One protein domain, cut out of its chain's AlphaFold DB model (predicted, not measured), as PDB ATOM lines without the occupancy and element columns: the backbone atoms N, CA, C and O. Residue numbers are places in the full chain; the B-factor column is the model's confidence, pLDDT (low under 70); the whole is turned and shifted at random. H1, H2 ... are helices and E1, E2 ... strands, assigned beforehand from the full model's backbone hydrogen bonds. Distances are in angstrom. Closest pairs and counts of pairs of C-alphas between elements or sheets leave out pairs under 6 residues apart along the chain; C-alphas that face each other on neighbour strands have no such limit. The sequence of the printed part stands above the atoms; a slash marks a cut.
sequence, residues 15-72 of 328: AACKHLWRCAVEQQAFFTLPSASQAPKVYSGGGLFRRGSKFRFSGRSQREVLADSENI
ATOM      1  N   ALA A  15     478.666 427.448 396.841       92.88
ATOM      2  CA  ALA A  15     479.712 427.831 395.897       92.88
ATOM      3  C   ALA A  15     479.221 428.896 394.904       92.88
ATOM      4  O   ALA A  15     479.899 429.908 394.725       92.88
ATOM      5  N   ALA A  16     478.020 428.721 394.338       95.62
ATOM      6  CA  ALA A  16     477.400 429.705 393.449       95.62
ATOM      7  C   ALA A  16     477.126 431.032 394.174       95.62
ATOM      8  O   ALA A  16     477.473 432.093 393.662       95.62
ATOM      9  N   CYS A  17     476.612 430.983 395.408       94.44
ATOM     10  CA  CYS A  17     476.419 432.186 396.225       94.44
ATOM     11  C   CYS A  17     477.741 432.926 396.482       94.44
ATOM     12  O   CYS A  17     477.814 434.151 396.370       94.44
ATOM     13  N   LYS A  18     478.806 432.185 396.814       91.44
ATOM     14  CA  LYS A  18     480.136 432.759 397.043       91.44
ATOM     15  C   LYS A  18     480.725 433.348 395.762       91.44
ATOM     16  O   LYS A  18     481.397 434.374 395.832       91.44
ATOM     17  N   HIS A  19     480.491 432.710 394.617       92.44
ATOM     18  CA  HIS A  19     480.908 433.214 393.313       92.44
ATOM     19  C   HIS A  19     480.179 434.514 392.964       92.44
ATOM     20  O   HIS A  19     480.847 435.513 392.719       92.44
ATOM     21  N   LEU A  20     478.846 434.543 393.073       94.19
ATOM     22  CA  LEU A  20     478.042 435.747 392.854       94.19
ATOM     23  C   LEU A  20     478.539 436.920 393.708       94.19
ATOM     24  O   LEU A  20     478.772 438.012 393.195       94.19
ATOM     25  N   TRP A  21     478.767 436.677 395.002       92.19
ATOM     26  CA  TRP A  21     479.306 437.693 395.905       92.19
ATOM     27  C   TRP A  21     480.689 438.192 395.465       92.19
ATOM     28  O   TRP A  21     480.928 439.397 395.452       92.19
ATOM     29  N   ARG A  22     481.596 437.284 395.076       90.44
ATOM     30  CA  ARG A  22     482.931 437.658 394.579       90.44
ATOM     31  C   ARG A  22     482.841 438.502 393.312       90.44
ATOM     32  O   ARG A  22     483.450 439.564 393.286       90.44
ATOM     33  N   CYS A  23     482.057 438.075 392.323       92.44
ATOM     34  CA  CYS A  23     481.874 438.809 391.073       92.44
ATOM     35  C   CYS A  23     481.296 440.205 391.314       92.44
ATOM     36  O   CYS A  23     481.791 441.174 390.748       92.44
ATOM     37  N   ALA A  24     480.299 440.326 392.195       92.56
ATOM     38  CA  ALA A  24     479.714 441.620 392.537       92.56
ATOM     39  C   ALA A  24     480.752 442.570 393.164       92.56
ATOM     40  O   ALA A  24     480.878 443.720 392.744       92.56
ATOM     41  N   VAL A  25     481.532 442.085 394.138       90.62
ATOM     42  CA  VAL A  25     482.579 442.887 394.794       90.62
ATOM     43  C   VAL A  25     483.710 443.239 393.820       90.62
ATOM     44  O   VAL A  25     484.241 444.348 393.869       90.62
ATOM     45  N   GLU A  26     484.077 442.324 392.926       91.44
ATOM     46  CA  GLU A  26     485.110 442.532 391.910       91.44
ATOM     47  C   GLU A  26     484.708 443.592 390.881       91.44
ATOM     48  O   GLU A  26     485.476 444.516 390.622       91.44
ATOM     49  N   GLN A  27     483.484 443.519 390.352       93.44
ATOM     50  CA  GLN A  27     482.966 444.523 389.422       93.44
ATOM     51  C   GLN A  27     482.834 445.887 390.100       93.44
ATOM     52  O   GLN A  27     483.267 446.897 389.549       93.44
ATOM     53  N   GLN A  28     482.317 445.925 391.332       91.81
ATOM     54  CA  GLN A  28     482.275 447.164 392.106       91.81
ATOM     55  C   GLN A  28     483.679 447.771 392.244       91.81
ATOM     56  O   GLN A  28     483.846 448.976 392.043       91.81
ATOM     57  N   ALA A  29     484.690 446.955 392.553       91.88
ATOM     58  CA  ALA A  29     486.072 447.406 392.648       91.88
ATOM     59  C   ALA A  29     486.602 447.933 391.302       91.88
ATOM     60  O   ALA A  29     487.179 449.020 391.276       91.88
ATOM     61  N   PHE A  30     486.349 447.226 390.196       92.19
ATOM     62  CA  PHE A  30     486.778 447.612 388.849       92.19
ATOM     63  C   PHE A  30     486.282 449.007 388.437       92.19
ATOM     64  O   PHE A  30     487.084 449.831 387.993       92.19
ATOM     65  N   PHE A  31     484.984 449.279 388.612       93.00
ATOM     66  CA  PHE A  31     484.354 450.532 388.174       93.00
ATOM     67  C   PHE A  31     484.550 451.688 389.163       93.00
ATOM     68  O   PHE A  31     484.572 452.856 388.772       93.00
ATOM     69  N   THR A  32     484.685 451.388 390.458       91.12
ATOM     70  CA  THR A  32     484.704 452.433 391.493       91.12
ATOM     71  C   THR A  32     486.121 452.897 391.819       91.12
ATOM     72  O   THR A  32     486.346 454.099 391.999       91.12
ATOM     73  N   LEU A  33     487.090 451.979 391.905       89.06
ATOM     74  CA  LEU A  33     488.432 452.306 392.389       89.06
ATOM     75  C   LEU A  33     489.252 453.082 391.347       89.06
ATOM     76  O   LEU A  33     489.116 452.854 390.145       89.06
ATOM     77  N   PRO A  34     490.108 454.025 391.781       84.25
ATOM     78  CA  PRO A  34     491.015 454.731 390.881       84.25
ATOM     79  C   PRO A  34     492.289 453.938 390.572       84.25
ATOM     80  O   PRO A  34     492.886 454.144 389.524       84.25
ATOM     81  N   SER A  35     492.687 453.039 391.473       83.62
ATOM     82  CA  SER A  35     493.775 452.088 391.273       83.62
ATOM     83  C   SER A  35     493.475 450.799 392.029       83.62
ATOM     84  O   SER A  35     492.917 450.833 393.132       83.62
ATOM     85  N   ALA A  36     493.891 449.662 391.473       81.00
ATOM     86  CA  ALA A  36     493.762 448.363 392.121       81.00
ATOM     87  C   ALA A  36     494.526 448.273 393.452       81.00
ATOM     88  O   ALA A  36     494.094 447.582 394.377       81.00
ATOM     89  N   SER A  37     495.623 449.025 393.583       79.38
ATOM     90  CA  SER A  37     496.428 449.096 394.810       79.38
ATOM     91  C   SER A  37     495.657 449.658 396.013       79.38
ATOM     92  O   SER A  37     495.981 449.351 397.162       79.38
ATOM     93  N   GLN A  38     494.602 450.438 395.758       78.19
ATOM     94  CA  GLN A  38     493.773 451.072 396.782       78.19
ATOM     95  C   GLN A  38     492.575 450.213 397.209       78.19
ATOM     96  O   GLN A  38     491.765 450.651 398.030       78.19
ATOM     97  N   ALA A  39     492.442 448.993 396.678       78.69
ATOM     98  CA  ALA A  39     491.308 448.138 396.987       78.69
ATOM     99  C   ALA A  39     491.251 447.784 398.488       78.69
ATOM    100  O   ALA A  39     492.196 447.195 399.035       78.69
ATOM    101  N   PRO A  40     490.139 448.093 399.183       74.94
ATOM    102  CA  PRO A  40     489.988 447.729 400.579       74.94
ATOM    103  C   PRO A  40     489.914 446.205 400.730       74.94
ATOM    104  O   PRO A  40     489.343 445.486 399.911       74.94
ATOM    105  N   LYS A  41     490.490 445.691 401.822       72.94
ATOM    106  CA  LYS A  41     490.408 444.266 402.172       72.94
ATOM    107  C   LYS A  41     488.981 443.958 402.625       72.94
ATOM    108  O   LYS A  41     488.615 444.317 403.743       72.94
ATOM    109  N   VAL A  42     488.201 443.276 401.789       73.88
ATOM    110  CA  VAL A  42     486.833 442.868 402.128       73.88
ATOM    111  C   VAL A  42     486.880 441.553 402.908       73.88
ATOM    112  O   VAL A  42     487.431 440.546 402.451       73.88
ATOM    113  N   TYR A  43     486.327 441.567 404.119       65.81
ATOM    114  CA  TYR A  43     486.231 440.391 404.980       65.81
ATOM    115  C   TYR A  43     484.831 439.800 404.865       65.81
ATOM    116  O   TYR A  43     483.848 440.454 405.204       65.81
ATOM    117  N   SER A  44     484.742 438.556 404.398       62.50
ATOM    118  CA  SER A  44     483.510 437.781 404.512       62.50
ATOM    119  C   SER A  44     483.530 437.086 405.876       62.50
ATOM    120  O   SER A  44     484.267 436.115 406.071       62.50
ATOM    121  N   GLY A  45     482.803 437.653 406.843       57.81
ATOM    122  CA  GLY A  45     482.696 437.150 408.217       57.81
ATOM    123  C   GLY A  45     482.967 438.235 409.259       57.81
ATOM    124  O   GLY A  45     484.115 438.591 409.509       57.81
ATOM    125  N   GLY A  46     481.904 438.765 409.866       58.78
ATOM    126  CA  GLY A  46     482.001 439.665 411.014       58.78
ATOM    127  C   GLY A  46     482.290 438.872 412.287       58.78
ATOM    128  O   GLY A  46     481.471 438.061 412.710       58.78
ATOM    129  N   GLY A  47     483.463 439.077 412.885       57.84
ATOM    130  CA  GLY A  47     483.799 438.553 414.211       57.84
ATOM    131  C   GLY A  47     485.280 438.217 414.365       57.84
ATOM    132  O   GLY A  47     485.865 437.577 413.497       57.84
ATOM    133  N   LEU A  48     485.870 438.613 415.499       58.00
ATOM    134  CA  LEU A  48     487.299 438.450 415.819       58.00
ATOM    135  C   LEU A  48     487.792 436.988 415.858       58.00
ATOM    136  O   LEU A  48     488.996 436.760 415.811       58.00
ATOM    137  N   PHE A  49     486.886 436.004 415.884       57.97
ATOM    138  CA  PHE A  49     487.221 434.577 416.002       57.97
ATOM    139  C   PHE A  49     486.699 433.703 414.857       57.97
ATOM    140  O   PHE A  49     486.954 432.500 414.832       57.97
ATOM    141  N   ARG A  50     485.988 434.273 413.876       59.22
ATOM    142  CA  ARG A  50     485.576 433.505 412.695       59.22
ATOM    143  C   ARG A  50     486.702 433.571 411.671       59.22
ATOM    144  O   ARG A  50     487.051 434.648 411.193       59.22
ATOM    145  N   ARG A  51     487.273 432.411 411.331       57.31
ATOM    146  CA  ARG A  51     488.240 432.234 410.236       57.31
ATOM    147  C   ARG A  51     487.550 432.570 408.905       57.31
ATOM    148  O   ARG A  51     487.074 431.694 408.194       57.31
ATOM    149  N   GLY A  52     487.418 433.859 408.612       61.91
ATOM    150  CA  GLY A  52     486.734 434.358 407.426       61.91
ATOM    151  C   GLY A  52     487.552 434.145 406.155       61.91
ATOM    152  O   GLY A  52     488.786 434.173 406.161       61.91
ATOM    153  N   SER A  53     486.854 433.986 405.032       64.75
ATOM    154  CA  SER A  53     487.465 434.053 403.705       64.75
ATOM    155  C   SER A  53     487.819 435.514 403.416       64.75
ATOM    156  O   SER A  53     486.936 436.370 403.347       64.75
ATOM    157  N   LYS A  54     489.108 435.813 403.227       73.12
ATOM    158  CA  LYS A  54     489.578 437.158 402.870       73.12
ATOM    159  C   LYS A  54     489.517 437.335 401.354       73.12
ATOM    160  O   LYS A  54     490.239 436.646 400.641       73.12
ATOM    161  N   PHE A  55     488.677 438.244 400.864       78.38
ATOM    162  CA  PHE A  55     488.701 438.630 399.456       78.38
ATOM    163  C   PHE A  55     489.703 439.771 399.257       78.38
ATOM    164  O   PHE A  55     489.762 440.720 400.048       78.38
ATOM    165  N   ARG A  56     490.522 439.654 398.215       82.38
ATOM    166  CA  ARG A  56     491.424 440.701 397.744       82.38
ATOM    167  C   ARG A  56     491.152 440.868 396.259       82.38
ATOM    168  O   ARG A  56     491.225 439.886 395.532       82.38
ATOM    169  N   PHE A  57     490.843 442.089 395.843       87.44
ATOM    170  CA  PHE A  57     490.775 442.422 394.429       87.44
ATOM    171  C   PHE A  57     492.185 442.304 393.836       87.44
ATOM    172  O   PHE A  57     493.113 442.948 394.326       87.44
ATOM    173  N   SER A  58     492.350 441.436 392.841       79.88
ATOM    174  CA  SER A  58     493.600 441.216 392.114       79.88
ATOM    175  C   SER A  58     493.325 441.425 390.631       79.88
ATOM    176  O   SER A  58     493.021 440.483 389.906       79.88
ATOM    177  N   GLY A  59     493.358 442.674 390.193       86.31
ATOM    178  CA  GLY A  59     493.078 443.048 388.812       86.31
ATOM    179  C   GLY A  59     493.551 444.465 388.542       86.31
ATOM    180  O   GLY A  59     494.203 445.063 389.392       86.31
ATOM    181  N   ARG A  60     493.215 445.000 387.370       88.62
ATOM    182  CA  ARG A  60     493.336 446.430 387.061       88.62
ATOM    183  C   ARG A  60     491.970 447.078 387.213       88.62
ATOM    184  O   ARG A  60     490.963 446.469 386.867       88.62
ATOM    185  N   SER A  61     491.923 448.295 387.733       93.44
ATOM    186  CA  SER A  61     490.705 449.113 387.710       93.44
ATOM    187  C   SER A  61     490.441 449.654 386.303       93.44
ATOM    188  O   SER A  61     491.361 449.765 385.491       93.44
ATOM    189  N   GLN A  62     489.201 450.054 386.015       92.75
ATOM    190  CA  GLN A  62     488.861 450.651 384.722       92.75
ATOM    191  C   GLN A  62     489.719 451.884 384.424       92.75
ATOM    192  O   GLN A  62     490.142 452.078 383.288       92.75
ATOM    193  N   ARG A  63     489.995 452.711 385.439       89.44
ATOM    194  CA  ARG A  63     490.800 453.927 385.267       89.44
ATOM    195  C   ARG A  63     492.240 453.611 384.871       89.44
ATOM    196  O   ARG A  63     492.774 454.286 384.002       89.44
ATOM    197  N   GLU A  64     492.828 452.564 385.450       91.62
ATOM    198  CA  GLU A  64     494.153 452.077 385.045       91.62
ATOM    199  C   GLU A  64     494.128 451.569 383.603       91.62
ATOM    200  O   GLU A  64     494.941 452.005 382.801       91.62
ATOM    201  N   VAL A  65     493.140 450.743 383.240       92.50
ATOM    202  CA  VAL A  65     493.003 450.229 381.867       92.50
ATOM    203  C   VAL A  65     492.862 451.364 380.850       92.50
ATOM    204  O   VAL A  65     493.475 451.309 379.788       92.50
ATOM    205  N   LEU A  66     492.082 452.399 381.172       90.69
ATOM    206  CA  LEU A  66     491.923 453.567 380.308       90.69
ATOM    207  C   LEU A  66     493.236 454.347 380.165       90.69
ATOM    208  O   LEU A  66     493.638 454.626 379.037       90.69
ATOM    209  N   ALA A  67     493.937 454.622 381.269       89.50
ATOM    210  CA  ALA A  67     495.226 455.315 381.244       89.50
ATOM    211  C   ALA A  67     496.305 454.524 380.482       89.50
ATOM    212  O   ALA A  67     497.067 455.089 379.699       89.50
ATOM    213  N   ASP A  68     496.340 453.202 380.659       87.69
ATOM    214  CA  ASP A  68     497.235 452.323 379.908       87.69
ATOM    215  C   ASP A  68     496.898 452.339 378.414       87.69
ATOM    216  O   ASP A  68     497.804 452.349 377.584       87.69
ATOM    217  N   SER A  69     495.603 452.351 378.070       87.56
ATOM    218  CA  SER A  69     495.140 452.343 376.680       87.56
ATOM    219  C   SER A  69     495.464 453.634 375.930       87.56
ATOM    220  O   SER A  69     495.786 453.574 374.744       87.56
ATOM    221  N   GLU A  70     495.448 454.778 376.616       86.19
ATOM    222  CA  GLU A  70     495.833 456.076 376.053       86.19
ATOM    223  C   GLU A  70     497.315 456.101 375.641       86.19
ATOM    224  O   GLU A  70     497.692 456.760 374.673       86.19
ATOM    225  N   ASN A  71     498.156 455.314 376.317       79.19
ATOM    226  CA  ASN A  71     499.581 455.204 376.010       79.19
ATOM    227  C   ASN A  71     499.895 454.174 374.902       79.19
ATOM    228  O   ASN A  71     501.053 453.989 374.517       79.19
ATOM    229  N   ILE A  72     498.888 453.486 374.353       84.12
ATOM    230  CA  ILE A  72     499.103 452.514 373.275       84.12
ATOM    231  C   ILE A  72     499.229 453.254 371.941       84.12
ATOM    232  O   ILE A  72     498.241 453.572 371.280       84.12
TER     233      ILE A  72
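What this domain is: This is residues 15 to 72 of the 328 residues of the protein "FERM domain-containing protein 3-like" of Lingula unguis (UniProt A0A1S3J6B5). A long helix, H1, and a thin hairpin of two very short strands, E1 and E2, make an open, loose arrangement, with a short helix, H2, at one end of the long axis and the hairpin's loop at the other. Residues 66 to 72, of which 66 to 70 belong to H2, stick out. The printed part has 58 residues, with two named helices and two named strands in the order H1, E1, E2, H2; the sheet has the order E1 - E2, antiparallel, and the class is mostly helix. The whole is loose, with a radius of gyration of the C-alphas of 13.8 A, and elongated, spanning 47 by 24 by 14 A.

How they stand to each other: H1, residues 15 to 32, is near E1, residues 42 to 44, with 5 pairs of C-alphas within 10 A. E1 forms a hairpin with E2, residues 53 to 55, antiparallel at 155 degrees; N 55 and O 42 are 3.1 A apart and N 44 and O 53 are 3.3 A apart, within hydrogen-bond range. The closest C-alphas of H1 and E2, those of Arg 22 and Phe 55, are 7.6 A apart. H1, with residues 30 to 31 alone, and H2, residues 62 to 70, only just touch, with 3 pairs of C-alphas within 8 A, and only at their ends; their closest C-alphas, those of Phe 30 and Gln 62, are 5.5 A apart. H1 and H2 stand at a steep tilt of 53 degrees and run the same way. E1 and H2 are apart. In H1 and H2 every O i to N i+4 pair is within hydrogen-bond range.

Where its parts are: H1 begins at C-alpha 15 (479.712, 427.831, 395.897) and is 25.5 A long from first to last C-alpha. E1 is 6.5 A long and E2 6.4 A. H2 is 12.4 A long and ends at C-alpha 70 (495.833, 456.076, 376.053).

The domain as a whole: The two C-alphas farthest apart, those of Phe 49 and Ile 72, are 47.8 A apart. The printed part has no cut, and its three links are short. The mean pLDDT of the printed part is 82.1; residues 43 to 53 are under 70.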